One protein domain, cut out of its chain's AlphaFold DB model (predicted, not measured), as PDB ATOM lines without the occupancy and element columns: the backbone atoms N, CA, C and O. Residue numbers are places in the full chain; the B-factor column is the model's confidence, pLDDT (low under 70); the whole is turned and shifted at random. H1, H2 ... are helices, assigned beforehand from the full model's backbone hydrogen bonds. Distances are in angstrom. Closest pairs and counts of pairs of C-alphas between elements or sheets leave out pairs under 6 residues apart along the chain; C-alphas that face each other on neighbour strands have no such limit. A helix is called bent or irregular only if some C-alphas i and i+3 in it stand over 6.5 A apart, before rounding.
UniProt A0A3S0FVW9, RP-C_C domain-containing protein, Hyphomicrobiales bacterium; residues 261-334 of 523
ATOM      1  N   ASP A 261     233.011 261.574 294.411       87.88
ATOM      2  CA  ASP A 261     233.205 262.969 294.840       87.88
ATOM      3  C   ASP A 261     232.262 263.383 295.970       87.88
ATOM      4  O   ASP A 261     232.650 264.150 296.855       87.88
ATOM      5  N   ILE A 262     231.023 262.893 295.938       86.69
ATOM      6  CA  ILE A 262     230.056 263.110 297.013       86.69
ATOM      7  C   ILE A 262     230.527 262.380 298.274       86.69
ATOM      8  O   ILE A 262     230.597 263.010 299.328       86.69
ATOM      9  N   GLU A 263     230.926 261.107 298.166       84.81
ATOM     10  CA  GLU A 263     231.466 260.323 299.290       84.81
ATOM     11  C   GLU A 263     232.664 261.038 299.945       84.81
ATOM     12  O   GLU A 263     232.694 261.259 301.158       84.81
ATOM     13  N   ASP A 264     233.623 261.481 299.126       86.69
ATOM     14  CA  ASP A 264     234.823 262.192 299.567       86.69
ATOM     15  C   ASP A 264     234.493 263.529 300.240       86.69
ATOM     16  O   ASP A 264     235.177 263.931 301.186       86.69
ATOM     17  N   ARG A 265     233.466 264.237 299.750       87.38
ATOM     18  CA  ARG A 265     233.011 265.503 300.331       87.38
ATOM     19  C   ARG A 265     232.373 265.287 301.695       87.38
ATOM     20  O   ARG A 265     232.734 265.995 302.628       87.38
ATOM     21  N   VAL A 266     231.472 264.314 301.826       85.88
ATOM     22  CA  VAL A 266     230.826 264.032 303.116       85.88
ATOM     23  C   VAL A 266     231.869 263.555 304.131       85.88
ATOM     24  O   VAL A 266     231.899 264.053 305.252       85.88
ATOM     25  N   ARG A 267     232.811 262.689 303.732       85.12
ATOM     26  CA  ARG A 267     233.915 262.261 304.611       85.12
ATOM     27  C   ARG A 267     234.841 263.416 305.016       85.12
ATOM     28  O   ARG A 267     235.444 263.361 306.085       85.12
ATOM     29  N   ARG A 268     235.031 264.432 304.168       87.44
ATOM     30  CA  ARG A 268     235.762 265.653 304.552       87.44
ATOM     31  C   ARG A 268     234.975 266.463 305.576       87.44
ATOM     32  O   ARG A 268     235.526 266.751 306.626       87.44
ATOM     33  N   GLN A 269     233.688 266.700 305.329       87.75
ATOM     34  CA  GLN A 269     232.831 267.429 306.265       87.75
ATOM     35  C   GLN A 269     232.808 266.777 307.653       87.75
ATOM     36  O   GLN A 269     233.000 267.459 308.647       87.75
ATOM     37  N   LEU A 270     232.663 265.450 307.729       87.19
ATOM     38  CA  LEU A 270     232.682 264.726 309.004       87.19
ATOM     39  C   LEU A 270     234.018 264.871 309.753       87.19
ATOM     40  O   LEU A 270     234.036 264.931 310.980       87.19
ATOM     41  N   ARG A 271     235.144 264.951 309.032       87.81
ATOM     42  CA  ARG A 271     236.457 265.224 309.638       87.81
ATOM     43  C   ARG A 271     236.557 266.649 310.166       87.81
ATOM     44  O   ARG A 271     237.110 266.849 311.248       87.81
ATOM     45  N   ASP A 272     236.021 267.612 309.426       89.94
ATOM     46  CA  ASP A 272     236.000 269.013 309.837       89.94
ATOM     47  C   ASP A 272     235.102 269.193 311.073       89.94
ATOM     48  O   ASP A 272     235.526 269.797 312.056       89.94
ATOM     49  N   ASP A 273     233.919 268.571 311.085       88.06
ATOM     50  CA  ASP A 273     232.981 268.582 312.215       88.06
ATOM     51  C   ASP A 273     233.578 267.918 313.463       88.06
ATOM     52  O   ASP A 273     233.451 268.445 314.570       88.06
ATOM     53  N   LEU A 274     234.278 266.788 313.297       89.31
ATOM     54  CA  LEU A 274     235.005 266.132 314.384       89.31
ATOM     55  C   LEU A 274     236.107 267.036 314.942       89.31
ATOM     56  O   LEU A 274     236.247 267.161 316.158       89.31
ATOM     57  N   THR A 275     236.870 267.688 314.065       90.25
ATOM     58  CA  THR A 275     237.927 268.624 314.468       90.25
ATOM     59  C   THR A 275     237.339 269.817 315.220       90.25
ATOM     60  O   THR A 275     237.864 270.200 316.262       90.25
ATOM     61  N   ALA A 276     236.215 270.360 314.750       89.75
ATOM     62  CA  ALA A 276     235.512 271.456 315.407       89.75
ATOM     63  C   ALA A 276     234.963 271.053 316.784       89.75
ATOM     64  O   ALA A 276     235.147 271.789 317.751       89.75
ATOM     65  N   ALA A 277     234.330 269.881 316.903       89.38
ATOM     66  CA  ALA A 277     233.826 269.368 318.178       89.38
ATOM     67  C   ALA A 277     234.963 269.128 319.182       89.38
ATOM     68  O   ALA A 277     234.852 269.496 320.350       89.38
ATOM     69  N   ARG A 278     236.081 268.569 318.704       91.69
ATOM     70  CA  ARG A 278     237.294 268.387 319.497       91.69
ATOM     71  C   ARG A 278     237.818 269.728 320.010       91.69
ATOM     72  O   ARG A 278     238.008 269.878 321.212       91.69
ATOM     73  N   ASN A 279     238.031 270.695 319.121       91.19
ATOM     74  CA  ASN A 279     238.585 271.999 319.490       91.19
ATOM     75  C   ASN A 279     237.661 272.756 320.450       91.19
ATOM     76  O   ASN A 279     238.146 273.267 321.447       91.19
ATOM     77  N   ALA A 280     236.340 272.715 320.252       90.31
ATOM     78  CA  ALA A 280     235.389 273.347 321.169       90.31
ATOM     79  C   ALA A 280     235.489 272.820 322.614       90.31
ATOM     80  O   ALA A 280     235.300 273.584 323.560       90.31
ATOM     81  N   LEU A 281     235.779 271.525 322.798       91.00
ATOM     82  CA  LEU A 281     236.066 270.970 324.120       91.00
ATOM     83  C   LEU A 281     237.383 271.524 324.679       91.00
ATOM     84  O   LEU A 281     237.412 271.978 325.817       91.00
ATOM     85  N   PHE A 282     238.460 271.479 323.892       90.81
ATOM     86  CA  PHE A 282     239.778 271.927 324.345       90.81
ATOM     87  C   PHE A 282     239.820 273.423 324.659       90.81
ATOM     88  O   PHE A 282     240.398 273.784 325.678       90.81
ATOM     89  N   ASP A 283     239.176 274.265 323.852       90.88
ATOM     90  CA  ASP A 283     239.105 275.711 324.065       90.88
ATOM     91  C   ASP A 283     238.399 276.025 325.391       90.88
ATOM     92  O   ASP A 283     238.937 276.746 326.229       90.88
ATOM     93  N   LEU A 284     237.247 275.389 325.646       88.00
ATOM     94  CA  LEU A 284     236.520 275.536 326.910       88.00
ATOM     95  C   LEU A 284     237.353 275.071 328.113       88.00
ATOM     96  O   LEU A 284     237.302 275.686 329.177       88.00
ATOM     97  N   CYS A 285     238.105 273.979 327.962       87.94
ATOM     98  CA  CYS A 285     238.968 273.482 329.026       87.94
ATOM     99  C   CYS A 285     240.211 274.356 329.246       87.94
ATOM    100  O   CYS A 285     240.709 274.410 330.367       87.94
ATOM    101  N   ALA A 286     240.714 275.026 328.207       87.19
ATOM    102  CA  ALA A 286     241.884 275.895 328.283       87.19
ATOM    103  C   ALA A 286     241.593 277.230 328.988       87.19
ATOM    104  O   ALA A 286     242.504 277.805 329.581       87.19
ATOM    105  N   GLU A 287     240.340 277.699 328.973       83.56
ATOM    106  CA  GLU A 287     239.907 278.899 329.709       83.56
ATOM    107  C   GLU A 287     240.098 278.782 331.234       83.56
ATOM    108  O   GLU A 287     240.156 279.804 331.917       83.56
ATOM    109  N   ASP A 288     240.203 277.565 331.782       76.19
ATOM    110  CA  ASP A 288     240.348 277.341 333.221       76.19
ATOM    111  C   ASP A 288     241.443 276.306 333.556       76.19
ATOM    112  O   ASP A 288     241.200 275.093 333.535       76.19
ATOM    113  N   PRO A 289     242.644 276.769 333.947       72.00
ATOM    114  CA  PRO A 289     243.762 275.900 334.301       72.00
ATOM    115  C   PRO A 289     243.607 275.171 335.643       72.00
ATOM    116  O   PRO A 289     244.502 274.415 336.014       72.00
ATOM    117  N   SER A 290     242.516 275.368 336.396       76.38
ATOM    118  CA  SER A 290     242.359 274.835 337.763       76.38
ATOM    119  C   SER A 290     242.223 273.305 337.860       76.38
ATOM    120  O   SER A 290     241.959 272.773 338.936       76.38
ATOM    121  N   GLY A 291     242.396 272.574 336.753       78.81
ATOM    122  CA  GLY A 291     242.376 271.106 336.716       78.81
ATOM    123  C   GLY A 291     240.977 270.487 336.788       78.81
ATOM    124  O   GLY A 291     240.834 269.270 336.731       78.81
ATOM    125  N   VAL A 292     239.930 271.307 336.840       83.75
ATOM    126  CA  VAL A 292     238.522 270.892 336.981       83.75
ATOM    127  C   VAL A 292     238.050 269.996 335.842       83.75
ATOM    128  O   VAL A 292     237.213 269.119 336.036       83.75
ATOM    129  N   TYR A 293     238.612 270.186 334.651       89.00
ATOM    130  CA  TYR A 293     238.277 269.397 333.473       89.00
ATOM    131  C   TYR A 293     239.194 268.184 333.263       89.00
ATOM    132  O   TYR A 293     239.086 267.526 332.231       89.00
ATOM    133  N   ALA A 294     240.089 267.856 334.206       86.81
ATOM    134  CA  ALA A 294     241.062 266.771 334.045       86.81
ATOM    135  C   ALA A 294     240.401 265.416 333.737       86.81
ATOM    136  O   ALA A 294     240.862 264.694 332.854       86.81
ATOM    137  N   GLU A 295     239.285 265.095 334.398       87.75
ATOM    138  CA  GLU A 295     238.531 263.859 334.150       87.75
ATOM    139  C   GLU A 295     237.880 263.845 332.754       87.75
ATOM    140  O   GLU A 295     237.925 262.841 332.039       87.75
ATOM    141  N   ILE A 296     237.336 264.985 332.316       88.94
ATOM    142  CA  ILE A 296     236.744 265.146 330.979       88.94
ATOM    143  C   ILE A 296     237.821 264.995 329.895       88.94
ATOM    144  O   ILE A 296     237.616 264.285 328.908       88.94
ATOM    145  N   LEU A 297     238.990 265.606 330.098       89.38
ATOM    146  CA  LEU A 297     240.143 265.491 329.203       89.38
ATOM    147  C   LEU A 297     240.749 264.079 329.203       89.38
ATOM    148  O   LEU A 297     241.274 263.637 328.185       89.38
ATOM    149  N   ALA A 298     240.680 263.344 330.313       88.44
ATOM    150  CA  ALA A 298     241.090 261.943 330.348       88.44
ATOM    151  C   ALA A 298     240.142 261.067 329.515       88.44
ATOM    152  O   ALA A 298     240.599 260.247 328.718       88.44
ATOM    153  N   ARG A 299     238.825 261.287 329.628       87.56
ATOM    154  CA  ARG A 299     237.810 260.570 328.840       87.56
ATOM    155  C   ARG A 299     237.874 260.893 327.347       87.56
ATOM    156  O   ARG A 299     237.644 259.998 326.535       87.56
ATOM    157  N   SER A 300     238.231 262.123 326.969       87.75
ATOM    158  CA  SER A 300     238.363 262.503 325.555       87.75
ATOM    159  C   SER A 300     239.467 261.725 324.827       87.75
ATOM    160  O   SER A 300     239.311 261.411 323.649       87.75
ATOM    161  N   LYS A 301     240.532 261.308 325.529       84.12
ATOM    162  CA  LYS A 301     241.595 260.445 324.973       84.12
ATOM    163  C   LYS A 301     241.092 259.059 324.559       84.12
ATOM    164  O   LYS A 301     241.680 258.447 323.673       84.12
ATOM    165  N   GLY A 302     240.010 258.575 325.175       78.50
ATOM    166  CA  GLY A 302     239.349 257.320 324.807       78.50
ATOM    167  C   GLY A 302     238.516 257.416 323.524       78.50
ATOM    168  O   GLY A 302     238.157 256.390 322.952       78.50
ATOM    169  N   VAL A 303     238.245 258.630 323.032       80.06
ATOM    170  CA  VAL A 303     237.568 258.879 321.752       80.06
ATOM    171  C   VAL A 303     238.607 258.804 320.626       80.06
ATOM    172  O   VAL A 303     238.940 259.793 319.973       80.06
ATOM    173  N   ALA A 304     239.196 257.621 320.444       61.09
ATOM    174  CA  ALA A 304     240.159 257.354 319.387       61.09
ATOM    175  C   ALA A 304     239.421 256.944 318.105       61.09
ATOM    176  O   ALA A 304     238.915 255.830 318.005       61.09
ATOM    177  N   THR A 305     239.386 257.823 317.102       60.47
ATOM    178  CA  THR A 305     239.042 257.430 315.731       60.47
ATOM    179  C   THR A 305     240.325 257.289 314.920       60.47
ATOM    180  O   THR A 305     241.072 258.263 314.779       60.47
ATOM    181  N   PRO A 306     240.629 256.117 314.339       59.44
ATOM    182  CA  PRO A 306     241.604 256.055 313.262       59.44
ATOM    183  C   PRO A 306     241.037 256.834 312.063       59.44
ATOM    184  O   PRO A 306     240.334 256.292 311.217       59.44
ATOM    185  N   LEU A 307     241.344 258.137 311.989       63.72
ATOM    186  CA  LEU A 307     240.772 259.094 311.025       63.72
ATOM    187  C   LEU A 307     240.932 258.691 309.549       63.72
ATOM    188  O   LEU A 307     240.272 259.267 308.681       63.72
ATOM    189  N   LYS A 308     241.840 257.757 309.250       66.19
ATOM    190  CA  LYS A 308     242.174 257.354 307.886       66.19
ATOM    191  C   LYS A 308     241.124 256.426 307.274       66.19
ATOM    192  O   LYS A 308     240.729 256.660 306.134       66.19
ATOM    193  N   ASP A 309     240.646 255.452 308.044       69.38
ATOM    194  CA  ASP A 309     239.735 254.401 307.568       69.38
ATOM    195  C   ASP A 309     238.380 254.417 308.285       69.38
ATOM    196  O   ASP A 309     237.555 253.535 308.058       69.38
ATOM    197  N   ALA A 310     238.129 255.448 309.101       79.38
ATOM    198  CA  ALA A 310     236.914 255.533 309.888       79.38
ATOM    199  C   ALA A 310     235.642 255.503 309.025       79.38
ATOM    200  O   ALA A 310     235.533 256.154 307.966       79.38
ATOM    201  N   THR A 311     234.670 254.727 309.497       81.50
ATOM    202  CA  THR A 311     233.340 254.657 308.906       81.50
ATOM    203  C   THR A 311     232.554 255.937 309.216       81.50
ATOM    204  O   THR A 311     232.870 256.672 310.155       81.50
ATOM    205  N   PRO A 312     231.515 256.252 308.429       80.25
ATOM    206  CA  PRO A 312     230.661 257.408 308.700       80.25
ATOM    207  C   PRO A 312     230.009 257.340 310.089       80.25
ATOM    208  O   PRO A 312     229.840 258.364 310.746       80.25
ATOM    209  N   GLU A 313     229.680 256.128 310.530       81.94
ATOM    210  CA  GLU A 313     229.099 255.831 311.840       81.94
ATOM    211  C   GLU A 313     230.111 256.081 312.962       81.94
ATOM    212  O   GLU A 313     229.778 256.717 313.958       81.94
ATOM    213  N   GLU A 314     231.371 255.683 312.772       85.00
ATOM    214  CA  GLU A 314     232.460 255.980 313.711       85.00
ATOM    215  C   GLU A 314     232.730 257.487 313.823       85.00
ATOM    216  O   GLU A 314     232.943 257.995 314.926       85.00
ATOM    217  N   PHE A 315     232.675 258.228 312.709       84.75
ATOM    218  CA  PHE A 315     232.751 259.691 312.746       84.75
ATOM    219  C   PHE A 315     231.591 260.294 313.540       84.75
ATOM    220  O   PHE A 315     231.826 261.143 314.399       84.75
ATOM    221  N   ALA A 316     230.358 259.855 313.276       85.12
ATOM    222  CA  ALA A 316     229.178 260.346 313.980       85.12
ATOM    223  C   ALA A 316     229.260 260.059 315.489       85.12
ATOM    224  O   ALA A 316     229.099 260.977 316.290       85.12
ATOM    225  N   ALA A 317     229.606 258.828 315.875       87.06
ATOM    226  CA  ALA A 317     229.766 258.431 317.272       87.06
ATOM    227  C   ALA A 317     230.848 259.255 317.989       87.06
ATOM    228  O   ALA A 317     230.655 259.696 319.122       87.06
ATOM    229  N   ALA A 318     231.975 259.520 317.323       88.88
ATOM    230  CA  ALA A 318     233.036 260.346 317.886       88.88
ATOM    231  C   ALA A 318     232.611 261.810 318.054       88.88
ATOM    232  O   ALA A 318     232.873 262.406 319.099       88.88
ATOM    233  N   ILE A 319     231.926 262.387 317.060       89.44
ATOM    234  CA  ILE A 319     231.371 263.745 317.155       89.44
ATOM    235  C   ILE A 319     230.401 263.830 318.338       89.44
ATOM    236  O   ILE A 319     230.504 264.753 319.145       89.44
ATOM    237  N   GLU A 320     229.491 262.865 318.477       89.19
ATOM    238  CA  GLU A 320     228.543 262.815 319.594       89.19
ATOM    239  C   GLU A 320     229.245 262.702 320.950       89.19
ATOM    240  O   GLU A 320     228.867 263.406 321.888       89.19
ATOM    241  N   ALA A 321     230.300 261.890 321.045       90.62
ATOM    242  CA  ALA A 321     231.101 261.766 322.259       90.62
ATOM    243  C   ALA A 321     231.773 263.096 322.641       90.62
ATOM    244  O   ALA A 321     231.669 263.518 323.793       90.62
ATOM    245  N   TYR A 322     232.407 263.794 321.689       91.19
ATOM    246  CA  TYR A 322     233.014 265.105 321.952       91.19
ATOM    247  C   TYR A 322     231.971 266.150 322.353       91.19
ATOM    248  O   TYR A 322     232.179 266.862 323.331       91.19
ATOM    249  N   VAL A 323     230.823 266.203 321.671       91.44
ATOM    250  CA  VAL A 323     229.726 267.121 322.024       91.44
ATOM    251  C   VAL A 323     229.207 266.844 323.437       91.44
ATOM    252  O   VAL A 323     229.017 267.784 324.206       91.44
ATOM    253  N   ALA A 324     229.017 265.576 323.811       91.25
ATOM    254  CA  ALA A 324     228.579 265.210 325.156       91.25
ATOM    255  C   ALA A 324     229.593 265.635 326.231       91.25
ATOM    256  O   ALA A 324     229.198 266.151 327.275       91.25
ATOM    257  N   LEU A 325     230.894 265.469 325.969       92.69
ATOM    258  CA  LEU A 325     231.955 265.937 326.865       92.69
ATOM    259  C   LEU A 325     231.967 267.469 326.989       92.69
ATOM    260  O   LEU A 325     232.130 267.986 328.092       92.69
ATOM    261  N   THR A 326     231.740 268.202 325.894       92.81
ATOM    262  CA  THR A 326     231.633 269.670 325.932       92.81
ATOM    263  C   THR A 326     230.442 270.131 326.770       92.81
ATOM    264  O   THR A 326     230.587 271.063 327.558       92.81
ATOM    265  N   GLU A 327     229.276 269.486 326.656       92.94
ATOM    266  CA  GLU A 327     228.119 269.837 327.496       92.94
ATOM    267  C   GLU A 327     228.368 269.526 328.979       92.94
ATOM    268  O   GLU A 327     228.013 270.328 329.841       92.94
ATOM    269  N   GLN A 328     229.058 268.423 329.295       91.62
ATOM    270  CA  GLN A 328     229.477 268.129 330.672       91.62
ATOM    271  C   GLN A 328     230.405 269.217 331.229       91.62
ATOM    272  O   GLN A 328     230.223 269.656 332.364       91.62
ATOM    273  N   ALA A 329     231.363 269.696 330.432       90.69
ATOM    274  CA  ALA A 329     232.252 270.784 330.832       90.69
ATOM    275  C   ALA A 329     231.486 272.105 331.053       90.69
ATOM    276  O   ALA A 329     231.726 272.798 332.042       90.69
ATOM    277  N   ARG A 330     230.511 272.429 330.194       91.81
ATOM    278  CA  ARG A 330     229.649 273.614 330.363       91.81
ATOM    279  C   ARG A 330     228.809 273.556 331.631       91.81
ATOM    280  O   ARG A 330     228.690 274.566 332.314       91.81
ATOM    281  N   GLU A 331     228.259 272.393 331.960       91.44
ATOM    282  CA  GLU A 331     227.474 272.196 333.181       91.44
ATOM    283  C   GLU A 331     228.322 272.404 334.444       91.44
ATOM    284  O   GLU A 331     227.873 273.015 335.413       91.44
ATOM    285  N   ILE A 332     229.573 271.932 334.441       89.31
ATOM    286  CA  ILE A 332     230.509 272.179 335.549       89.31
ATOM    287  C   ILE A 332     230.790 273.679 335.695       89.31
ATOM    288  O   ILE A 332     230.725 274.207 336.808       89.31
ATOM    289  N   ARG A 333     231.048 274.376 334.579       88.88
ATOM    290  CA  ARG A 333     231.236 275.833 334.568       88.88
ATOM    291  C   ARG A 333     230.008 276.561 335.114       88.88
ATOM    292  O   ARG A 333     230.138 277.384 336.012       88.88
ATOM    293  N   TYR A 334     228.819 276.199 334.633       89.25
ATOM    294  CA  TYR A 334     227.556 276.787 335.069       89.25
ATOM    295  C   TYR A 334     227.358 276.646 336.583       89.25
ATOM    296  O   TYR A 334     227.119 277.645 337.264       89.25
TER     297      TYR A 334
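What this domain is: This is residues 261 to 334 of the 523 residues of the protein "RP-C_C domain-containing protein" of Hyphomicrobiales bacterium (UniProt A0A3S0FVW9). Two long helices, H1 and H3, lie side by side and run the same way, and the chain between them folds back along H3 through a short helix, H2, and a long link, while the first residues of H1 run on beyond the place where H3 begins. H2 packs on H3 near the end of the rod where H1 and H3 both finish, and the first residues of H1 make the other end. The printed part has 74 residues with three named helices, H1, H2 and H3 in chain order, and no named strand; the class is all helix. It is only just compact, close to loose, with a radius of gyration of the C-alphas of 13.4 A, and its outline is a rod that spans 45 by 18 by 16 A.

Where its parts are: H1, the longest helix, is residues 261 to 286 and measures 36.9 A from first to last C-alpha. It begins with the C-alpha of Asp 261 at (233.205, 262.969, 294.840) and ends with that of Ala 286 at (241.884, 275.895, 328.283). H3 is residues 312 to 334 and measures 32.9 A, ending with the C-alpha of Tyr 334 at (227.556, 276.787, 335.069). H2 is the short helix of residues 294 to 300, 9.9 A from first to last C-alpha. No helix is bent or irregular.

How they stand to each other: H1 touches H3, with 25 pairs of C-alphas within 8 A. The closest are the C-alphas of Leu 281 and Thr 326, 5.0 A apart. The two helices run the same way at a shallow tilt of 21 degrees, their centres 12.0 A apart. H2 touches H3 with 5 pairs of C-alphas within 8 A, and of H3 residues 322 to 329 alone take part. The closest C-alphas of these two are those of Ile 296 and Leu 325, 6.4 A apart. H2 and H3 form a helical hairpin, running opposite ways at a shallow tilt of 16 degrees. H1 and H2 are near each other, with 10 pairs of C-alphas within 10 A and the closest pair 8.1 A apart. In H1, H2 and H3 every O i to N i+4 pair is within hydrogen-bond range.

The domain as a whole: The two C-alphas farthest apart are those of Asp 261 and Ser 290, at 45.5 A, and the first and last printed C-alphas, of Asp 261 and Tyr 334, are 42.9 A apart. The printed part has no cut. The link from H1 to H2 is short, with 7 residues between them, and the link from H2 to H3 is long, with 11. The mean pLDDT of the printed part is 85.2, and residues 304 to 309, in the long link, are under 70.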